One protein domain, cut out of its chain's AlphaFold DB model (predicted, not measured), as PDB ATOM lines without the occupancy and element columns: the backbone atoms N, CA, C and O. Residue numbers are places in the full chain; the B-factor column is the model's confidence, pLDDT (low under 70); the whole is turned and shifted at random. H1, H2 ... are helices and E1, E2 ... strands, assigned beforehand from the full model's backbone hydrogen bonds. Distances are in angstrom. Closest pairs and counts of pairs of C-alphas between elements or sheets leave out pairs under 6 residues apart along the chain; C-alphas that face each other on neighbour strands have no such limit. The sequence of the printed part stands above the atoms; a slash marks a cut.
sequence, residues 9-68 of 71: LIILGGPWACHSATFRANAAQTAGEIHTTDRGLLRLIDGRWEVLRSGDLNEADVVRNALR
ATOM      1  N   LEU A   9      42.149  13.206 -21.556       94.50
ATOM      2  CA  LEU A   9      42.329  12.985 -22.985       94.50
ATOM      3  C   LEU A   9      41.784  11.598 -23.338       94.50
ATOM      4  O   LEU A   9      42.217  10.598 -22.766       94.50
ATOM      5  N   ILE A  10      40.884  11.533 -24.316       96.06
ATOM      6  CA  ILE A  10      40.364  10.280 -24.870       96.06
ATOM      7  C   ILE A  10      40.762  10.167 -26.338       96.06
ATOM      8  O   ILE A  10      40.583  11.097 -27.119       96.06
ATOM      9  N   ILE A  11      41.259   8.995 -26.726       96.25
ATOM     10  CA  ILE A  11      41.542   8.648 -28.119       96.25
ATOM     11  C   ILE A  11      40.565   7.544 -28.511       96.25
ATOM     12  O   ILE A  11      40.538   6.482 -27.883       96.25
ATOM     13  N   LEU A  12      39.727   7.799 -29.513       95.75
ATOM     14  CA  LEU A  12      38.761   6.812 -29.980       95.75
ATOM     15  C   LEU A  12      39.484   5.694 -30.740       95.75
ATOM     16  O   LEU A  12      40.268   5.953 -31.644       95.75
ATOM     17  N   GLY A  13      39.192   4.441 -30.388       93.69
ATOM     18  CA  GLY A  13      39.681   3.262 -31.119       93.69
ATOM     19  C   GLY A  13      38.815   2.859 -32.321       93.69
ATOM     20  O   GLY A  13      39.096   1.860 -32.974       93.69
ATOM     21  N   GLY A  14      37.736   3.594 -32.584       94.56
ATOM     22  CA  GLY A  14      36.754   3.328 -33.635       94.56
ATOM     23  C   GLY A  14      35.734   4.467 -33.727       94.56
ATOM     24  O   GLY A  14      35.732   5.320 -32.831       94.56
ATOM     25  N   PRO A  15      34.836   4.443 -34.730       93.88
ATOM     26  CA  PRO A  15      33.768   5.424 -34.867       93.88
ATOM     27  C   PRO A  15      32.965   5.608 -33.574       93.88
ATOM     28  O   PRO A  15      32.628   4.616 -32.921       93.88
ATOM     29  N   TRP A  16      32.578   6.840 -33.227       93.88
ATOM     30  CA  TRP A  16      31.777   7.147 -32.022       93.88
ATOM     31  C   TRP A  16      30.599   6.185 -31.776       93.88
ATOM     32  O   TRP A  16      30.376   5.719 -30.656       93.88
ATOM     33  N   ALA A  17      29.861   5.854 -32.839       91.94
ATOM     34  CA  ALA A  17      28.689   4.983 -32.785       91.94
ATOM     35  C   ALA A  17      29.010   3.525 -32.400       91.94
ATOM     36  O   ALA A  17      28.141   2.836 -31.866       91.94
ATOM     37  N   CYS A  18      30.241   3.062 -32.635       95.69
ATOM     38  CA  CYS A  18      30.677   1.699 -32.330       95.69
ATOM     39  C   CYS A  18      30.998   1.482 -30.843       95.69
ATOM     40  O   CYS A  18      31.065   0.339 -30.397       95.69
ATOM     41  N   HIS A  19      31.193   2.550 -30.062       94.94
ATOM     42  CA  HIS A  19      31.481   2.433 -28.631       94.94
ATOM     43  C   HIS A  19      30.226   2.119 -27.819       94.94
ATOM     44  O   HIS A  19      29.115   2.469 -28.206       94.94
ATOM     45  N   SER A  20      30.385   1.492 -26.653       96.00
ATOM     46  CA  SER A  20      29.253   1.181 -25.774       96.00
ATOM     47  C   SER A  20      28.616   2.443 -25.178       96.00
ATOM     48  O   SER A  20      29.264   3.479 -25.020       96.00
ATOM     49  N   ALA A  21      27.341   2.355 -24.784       93.88
ATOM     50  CA  ALA A  21      26.657   3.459 -24.108       93.88
ATOM     51  C   ALA A  21      27.385   3.890 -22.820       93.88
ATOM     52  O   ALA A  21      27.528   5.084 -22.572       93.88
ATOM     53  N   THR A  22      27.910   2.927 -22.053       95.06
ATOM     54  CA  THR A  22      28.703   3.182 -20.842       95.06
ATOM     55  C   THR A  22      29.969   3.974 -21.147       95.06
ATOM     56  O   THR A  22      30.254   4.954 -20.464       95.06
ATOM     57  N   PHE A  23      30.707   3.600 -22.198       94.81
ATOM     58  CA  PHE A  23      31.897   4.339 -22.614       94.81
ATOM     59  C   PHE A  23      31.545   5.774 -23.016       94.81
ATOM     60  O   PHE A  23      32.171   6.717 -22.536       94.81
ATOM     61  N   ARG A  24      30.505   5.950 -23.840       94.56
ATOM     62  CA  ARG A  24      30.062   7.279 -24.289       94.56
ATOM     63  C   ARG A  24      29.630   8.170 -23.121       94.56
ATOM     64  O   ARG A  24      29.993   9.342 -23.087       94.56
ATOM     65  N   ALA A  25      28.905   7.614 -22.149       92.69
ATOM     66  CA  ALA A  25      28.490   8.335 -20.946       92.69
ATOM     67  C   ALA A  25      29.680   8.712 -20.050       92.69
ATOM     68  O   ALA A  25      29.685   9.797 -19.468       92.69
ATOM     69  N   ASN A  26      30.689   7.844 -19.944       92.44
ATOM     70  CA  ASN A  26      31.920   8.155 -19.219       92.44
ATOM     71  C   ASN A  26      32.705   9.274 -19.920       92.44
ATOM     72  O   ASN A  26      33.045  10.269 -19.287       92.44
ATOM     73  N   ALA A  27      32.897   9.164 -21.239       92.19
ATOM     74  CA  ALA A  27      33.572  10.176 -22.047       92.19
ATOM     75  C   ALA A  27      32.901  11.554 -21.927       92.19
ATOM     76  O   ALA A  27      33.583  12.550 -21.716       92.19
ATOM     77  N   ALA A  28      31.566  11.620 -21.963       90.62
ATOM     78  CA  ALA A  28      30.838  12.877 -21.793       90.62
ATOM     79  C   ALA A  28      31.093  13.561 -20.433       90.62
ATOM     80  O   ALA A  28      31.050  14.787 -20.338       90.62
ATOM     81  N   GLN A  29      31.362  12.785 -19.379       89.94
ATOM     82  CA  GLN A  29      31.570  13.301 -18.024       89.94
ATOM     83  C   GLN A  29      33.033  13.668 -17.752       89.94
ATOM     84  O   GLN A  29      33.312  14.720 -17.161       89.94
ATOM     85  N   THR A  30      33.969  12.815 -18.175       91.38
ATOM     86  CA  THR A  30      35.383  12.936 -17.795       91.38
ATOM     87  C   THR A  30      36.242  13.608 -18.855       91.38
ATOM     88  O   THR A  30      37.212  14.270 -18.492       91.38
ATOM     89  N   ALA A  31      35.887  13.519 -20.140       93.88
ATOM     90  CA  ALA A  31      36.737  14.033 -21.206       93.88
ATOM     91  C   ALA A  31      36.804  15.565 -21.216       93.88
ATOM     92  O   ALA A  31      35.816  16.267 -20.972       93.88
ATOM     93  N   GLY A  32      37.989  16.071 -21.544       95.00
ATOM     94  CA  GLY A  32      38.242  17.468 -21.907       95.00
ATOM     95  C   GLY A  32      38.838  17.609 -23.293       95.00
ATOM     96  O   GLY A  32      38.785  18.692 -23.866       95.00
ATOM     97  N   GLU A  33      39.366  16.522 -23.847       96.44
ATOM     98  CA  GLU A  33      39.852  16.459 -25.214       96.44
ATOM     99  C   GLU A  33      39.541  15.075 -25.795       96.44
ATOM    100  O   GLU A  33      39.688  14.061 -25.107       96.44
ATOM    101  N   ILE A  34      39.075  15.029 -27.042       97.50
ATOM    102  CA  ILE A  34      38.739  13.787 -27.744       97.50
ATOM    103  C   ILE A  34      39.395  13.807 -29.121       97.50
ATOM    104  O   ILE A  34      39.124  14.698 -29.926       97.50
ATOM    105  N   HIS A  35      40.230  12.808 -29.391       97.94
ATOM    106  CA  HIS A  35      40.819  12.551 -30.706       97.94
ATOM    107  C   HIS A  35      40.006  11.457 -31.389       97.94
ATOM    108  O   HIS A  35      39.816  10.375 -30.826       97.94
ATOM    109  N   THR A  36      39.500  11.744 -32.583       97.69
ATOM    110  CA  THR A  36      38.699  10.802 -33.370       97.69
ATOM    111  C   THR A  36      39.581   9.938 -34.267       97.69
ATOM    112  O   THR A  36      40.758  10.234 -34.492       97.69
ATOM    113  N   THR A  37      39.027   8.836 -34.777       95.94
ATOM    114  CA  THR A  37      39.807   7.894 -35.595       95.94
ATOM    115  C   THR A  37      40.203   8.461 -36.947       95.94
ATOM    116  O   THR A  37      41.271   8.145 -37.466       95.94
ATOM    117  N   ASP A  38      39.382   9.359 -37.484       95.81
ATOM    118  CA  ASP A  38      39.623  10.086 -38.729       95.81
ATOM    119  C   ASP A  38      40.539  11.312 -38.550       95.81
ATOM    120  O   ASP A  38      40.529  12.231 -39.371       95.81
ATOM    121  N   ARG A  39      41.349  11.335 -37.481       96.31
ATOM    122  CA  ARG A  39      42.293  12.417 -37.146       96.31
ATOM    123  C   ARG A  39      41.621  13.750 -36.811       96.31
ATOM    124  O   ARG A  39      42.282  14.787 -36.884       96.31
ATOM    125  N   GLY A  40      40.340  13.746 -36.461       97.62
ATOM    126  CA  GLY A  40      39.643  14.895 -35.895       97.62
ATOM    127  C   GLY A  40      39.953  15.105 -34.408       97.62
ATOM    128  O   GLY A  40      40.530  14.257 -33.723       97.62
ATOM    129  N   LEU A  41      39.605  16.291 -33.918       97.62
ATOM    130  CA  LEU A  41      39.925  16.763 -32.577       97.62
ATOM    131  C   LEU A  41      38.804  17.650 -32.039       97.62
ATOM    132  O   LEU A  41      38.453  18.663 -32.652       97.62
ATOM    133  N   LEU A  42      38.322  17.310 -30.845       96.81
ATOM    134  CA  LEU A  42      37.432  18.143 -30.054       96.81
ATOM    135  C   LEU A  42      38.074  18.519 -28.728       96.81
ATOM    136  O   LEU A  42      38.766  17.704 -28.117       96.81
ATOM    137  N   ARG A  43      37.741  19.708 -28.232       96.06
ATOM    138  CA  ARG A  43      38.129  20.155 -26.896       96.06
ATOM    139  C   ARG A  43      36.950  20.787 -26.169       96.06
ATOM    140  O   ARG A  43      36.136  21.480 -26.775       96.06
ATOM    141  N   LEU A  44      36.867  20.536 -24.868       94.06
ATOM    142  CA  LEU A  44      35.907  21.176 -23.984       94.06
ATOM    143  C   LEU A  44      36.471  22.536 -23.555       94.06
ATOM    144  O   LEU A  44      37.458  22.597 -22.822       94.06
ATOM    145  N   ILE A  45      35.854  23.617 -24.023       91.88
ATOM    146  CA  ILE A  45      36.243  25.006 -23.756       91.88
ATOM    147  C   ILE A  45      35.037  25.702 -23.130       91.88
ATOM    148  O   ILE A  45      33.950  25.682 -23.702       91.88
ATOM    149  N   ASP A  46      35.199  26.249 -21.924       89.69
ATOM    150  CA  ASP A  46      34.125  26.920 -21.170       89.69
ATOM    151  C   ASP A  46      32.822  26.097 -21.080       89.69
ATOM    152  O   ASP A  46      31.707  26.604 -21.202       89.69
ATOM    153  N   GLY A  47      32.967  24.778 -20.903       88.25
ATOM    154  CA  GLY A  47      31.842  23.844 -20.807       88.25
ATOM    155  C   GLY A  47      31.161  23.509 -22.140       88.25
ATOM    156  O   GLY A  47      30.130  22.839 -22.137       88.25
ATOM    157  N   ARG A  48      31.723  23.932 -23.278       91.62
ATOM    158  CA  ARG A  48      31.212  23.642 -24.625       91.62
ATOM    159  C   ARG A  48      32.219  22.838 -25.436       91.62
ATOM    160  O   ARG A  48      33.419  23.083 -25.380       91.62
ATOM    161  N   TRP A  49      31.720  21.859 -26.183       94.12
ATOM    162  CA  TRP A  49      32.543  21.087 -27.107       94.12
ATOM    163  C   TRP A  49      32.757  21.868 -28.400       94.12
ATOM    164  O   TRP A  49      31.812  22.100 -29.164       94.12
ATOM    165  N   GLU A  50      34.013  22.223 -28.645       96.00
ATOM    166  CA  GLU A  50      34.474  22.893 -29.855       96.00
ATOM    167  C   GLU A  50      35.287  21.918 -30.709       96.00
ATOM    168  O   GLU A  50      36.142  21.183 -30.207       96.00
ATOM    169  N   VAL A  51      35.006  21.902 -32.013       97.00
ATOM    170  CA  VAL A  51      35.776  21.123 -32.987       97.00
ATOM    171  C   VAL A  51      36.970  21.970 -33.404       97.00
ATOM    172  O   VAL A  51      36.810  23.009 -34.039       97.00
ATOM    173  N   LEU A  52      38.171  21.527 -33.040       97.25
ATOM    174  CA  LEU A  52      39.421  22.164 -33.466       97.25
ATOM    175  C   LEU A  52      39.881  21.631 -34.828       97.25
ATOM    176  O   LEU A  52      40.611  22.304 -35.554       97.25
ATOM    177  N   ARG A  53      39.459  20.407 -35.169       97.19
ATOM    178  CA  ARG A  53      39.699  19.762 -36.461       97.19
ATOM    179  C   ARG A  53      38.587  18.753 -36.741       97.19
ATOM    180  O   ARG A  53      38.396  17.851 -35.935       97.19
ATOM    181  N   SER A  54      37.906  18.865 -37.880       91.19
ATOM    182  CA  SER A  54      36.786  17.970 -38.224       91.19
ATOM    183  C   SER A  54      37.201  16.516 -38.480       91.19
ATOM    184  O   SER A  54      36.422  15.612 -38.193       91.19
ATOM    185  N   GLY A  55      38.435  16.295 -38.947       93.62
ATOM    186  CA  GLY A  55      38.907  14.982 -39.397       93.62
ATOM    187  C   GLY A  55      38.553  14.710 -40.861       93.62
ATOM    188  O   GLY A  55      37.910  15.530 -41.512       93.62
ATOM    189  N   ASP A  56      39.017  13.581 -41.396       93.94
ATOM    190  CA  ASP A  56      38.829  13.217 -42.809       93.94
ATOM    191  C   ASP A  56      37.371  12.853 -43.150       93.94
ATOM    192  O   ASP A  56      36.959  12.959 -44.305       93.94
ATOM    193  N   LEU A  57      36.590  12.415 -42.158       94.69
ATOM    194  CA  LEU A  57      35.219  11.919 -42.305       94.69
ATOM    195  C   LEU A  57      34.208  12.733 -41.479       94.69
ATOM    196  O   LEU A  57      33.056  12.320 -41.336       94.69
ATOM    197  N   ASN A  58      34.618  13.897 -40.961       94.19
ATOM    198  CA  ASN A  58      33.835  14.754 -40.066       94.19
ATOM    199  C   ASN A  58      33.388  14.050 -38.773       94.19
ATOM    200  O   ASN A  58      32.347  14.389 -38.198       94.19
ATOM    201  N   GLU A  59      34.150  13.065 -38.291       94.94
ATOM    202  CA  GLU A  59      33.782  12.322 -37.086       94.94
ATOM    203  C   GLU A  59      33.740  13.246 -35.861       94.94
ATOM    204  O   GLU A  59      32.886  13.084 -34.986       94.94
ATOM    205  N   ALA A  60      34.601  14.269 -35.817       96.81
ATOM    206  CA  ALA A  60      34.618  15.210 -34.704       96.81
ATOM    207  C   ALA A  60      33.313  16.015 -34.593       96.81
ATOM    208  O   ALA A  60      32.804  16.231 -33.492       96.81
ATOM    209  N   ASP A  61      32.711  16.401 -35.716       95.44
ATOM    210  CA  ASP A  61      31.416  17.080 -35.729       95.44
ATOM    211  C   ASP A  61      30.280  16.159 -35.256       95.44
ATOM    212  O   ASP A  61      29.409  16.587 -34.491       95.44
ATOM    213  N   VAL A  62      30.323  14.875 -35.632       94.31
ATOM    214  CA  VAL A  62      29.371  13.857 -35.155       94.31
ATOM    215  C   VAL A  62      29.465  13.692 -33.639       94.31
ATOM    216  O   VAL A  62      28.443  13.732 -32.948       94.31
ATOM    217  N   VAL A  63      30.683  13.555 -33.107       95.50
ATOM    218  CA  VAL A  63      30.929  13.437 -31.660       95.50
ATOM    219  C   VAL A  63      30.433  14.687 -30.931       95.50
ATOM    220  O   VAL A  63      29.712  14.568 -29.942       95.50
ATOM    221  N   ARG A  64      30.738  15.889 -31.437       95.94
ATOM    222  CA  ARG A  64      30.282  17.154 -30.838       95.94
ATOM    223  C   ARG A  64      28.764  17.200 -30.739       95.94
ATOM    224  O   ARG A  64      28.232  17.581 -29.699       95.94
ATOM    225  N   ASN A  65      28.068  16.821 -31.809       93.94
ATOM    226  CA  ASN A  65      26.609  16.812 -31.814       93.94
ATOM    227  C   ASN A  65      26.039  15.778 -30.838       93.94
ATOM    228  O   ASN A  65      25.045  16.063 -30.180       93.94
ATOM    229  N   ALA A  66      26.678  14.617 -30.696       93.19
ATOM    230  CA  ALA A  66      26.261  13.602 -29.734       93.19
ATOM    231  C   ALA A  66      26.505  14.004 -28.268       93.19
ATOM    232  O   ALA A  66      25.796  13.537 -27.382       93.19
ATOM    233  N   LEU A  67      27.509  14.848 -28.010       91.88
ATOM    234  CA  LEU A  67      27.853  15.339 -26.671       91.88
ATOM    235  C   LEU A  67      27.099  16.610 -26.268       91.88
ATOM    236  O   LEU A  67      27.156  17.013 -25.105       91.88
ATOM    237  N   ARG A  68      26.387  17.257 -27.197       87.19
ATOM    238  CA  ARG A  68      25.459  18.336 -26.854       87.19
ATOM    239  C   ARG A  68      24.309  17.749 -26.043       87.19
ATOM    240  O   ARG A  68      23.515  16.969 -26.558       87.19
TER     241      ARG A  68
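What this domain is: This is residues 9 to 68 of the 71 residues of an uncharacterized protein of Mesorhizobium sp (UniProt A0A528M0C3). Look for a small four-stranded sheet with both helices over one face and the other face bare. H2 runs along the sheet over E3, while H1 stands up from it over E2, about perpendicular to H2; residues 18 to 23 stick out. The printed part has 60 residues, in the chain order E1, H1, E2, E3, E4, H2. The sheet's order is E1 E2 E3 E4, mixed, and the class is mixed, helices and strands. The whole is compact and rounded, with a radius of gyration of the C-alphas of 10.1 A and spans of 27 by 26 by 18 A.

Where its parts are: Find C-alpha 9 at (42.329, 12.985, -22.985), where E1, residues 9 to 11, begins its 6.8 A. E2 is residues 31 to 35, 10.4 A; E3 is 41 to 45, 12.6 A; E4 is 48 to 53, 15.1 A. H1, residues 21 to 30, covers 14.3 A. H2, residues 59 to 67, covers 12.4 A and ends at C-alpha 67, (27.853, 15.339, -26.671).

How they stand to each other: E2, E3 and E4 form a meander, each the antiparallel neighbour of the one before; see N 34 and O 42 at 2.9 A, and N 43 and O 50 at 2.9 A. E1 is parallel to E2, with N 10 and O 33 at 2.9 A; E1, H1, E2 is a strand-helix-strand unit, two parallel strands with a helix between, its crossover right-handed. H2's height over the sheet is 8.7 A; its closest C-alphas to E4 are Arg 64 and Trp 49, 5.9 A. H1 and H2, on the same face, are close but not clearly touching, C-alphas 28 and 67 being 6.2 A apart. In both helices every O i to N i+4 pair is within hydrogen-bond range.

The domain as a whole: C-alphas 18 and 46 are farthest apart, 27.8 A. The printed part has no cut, no link is long, and no printed residue is under 70 in pLDDT.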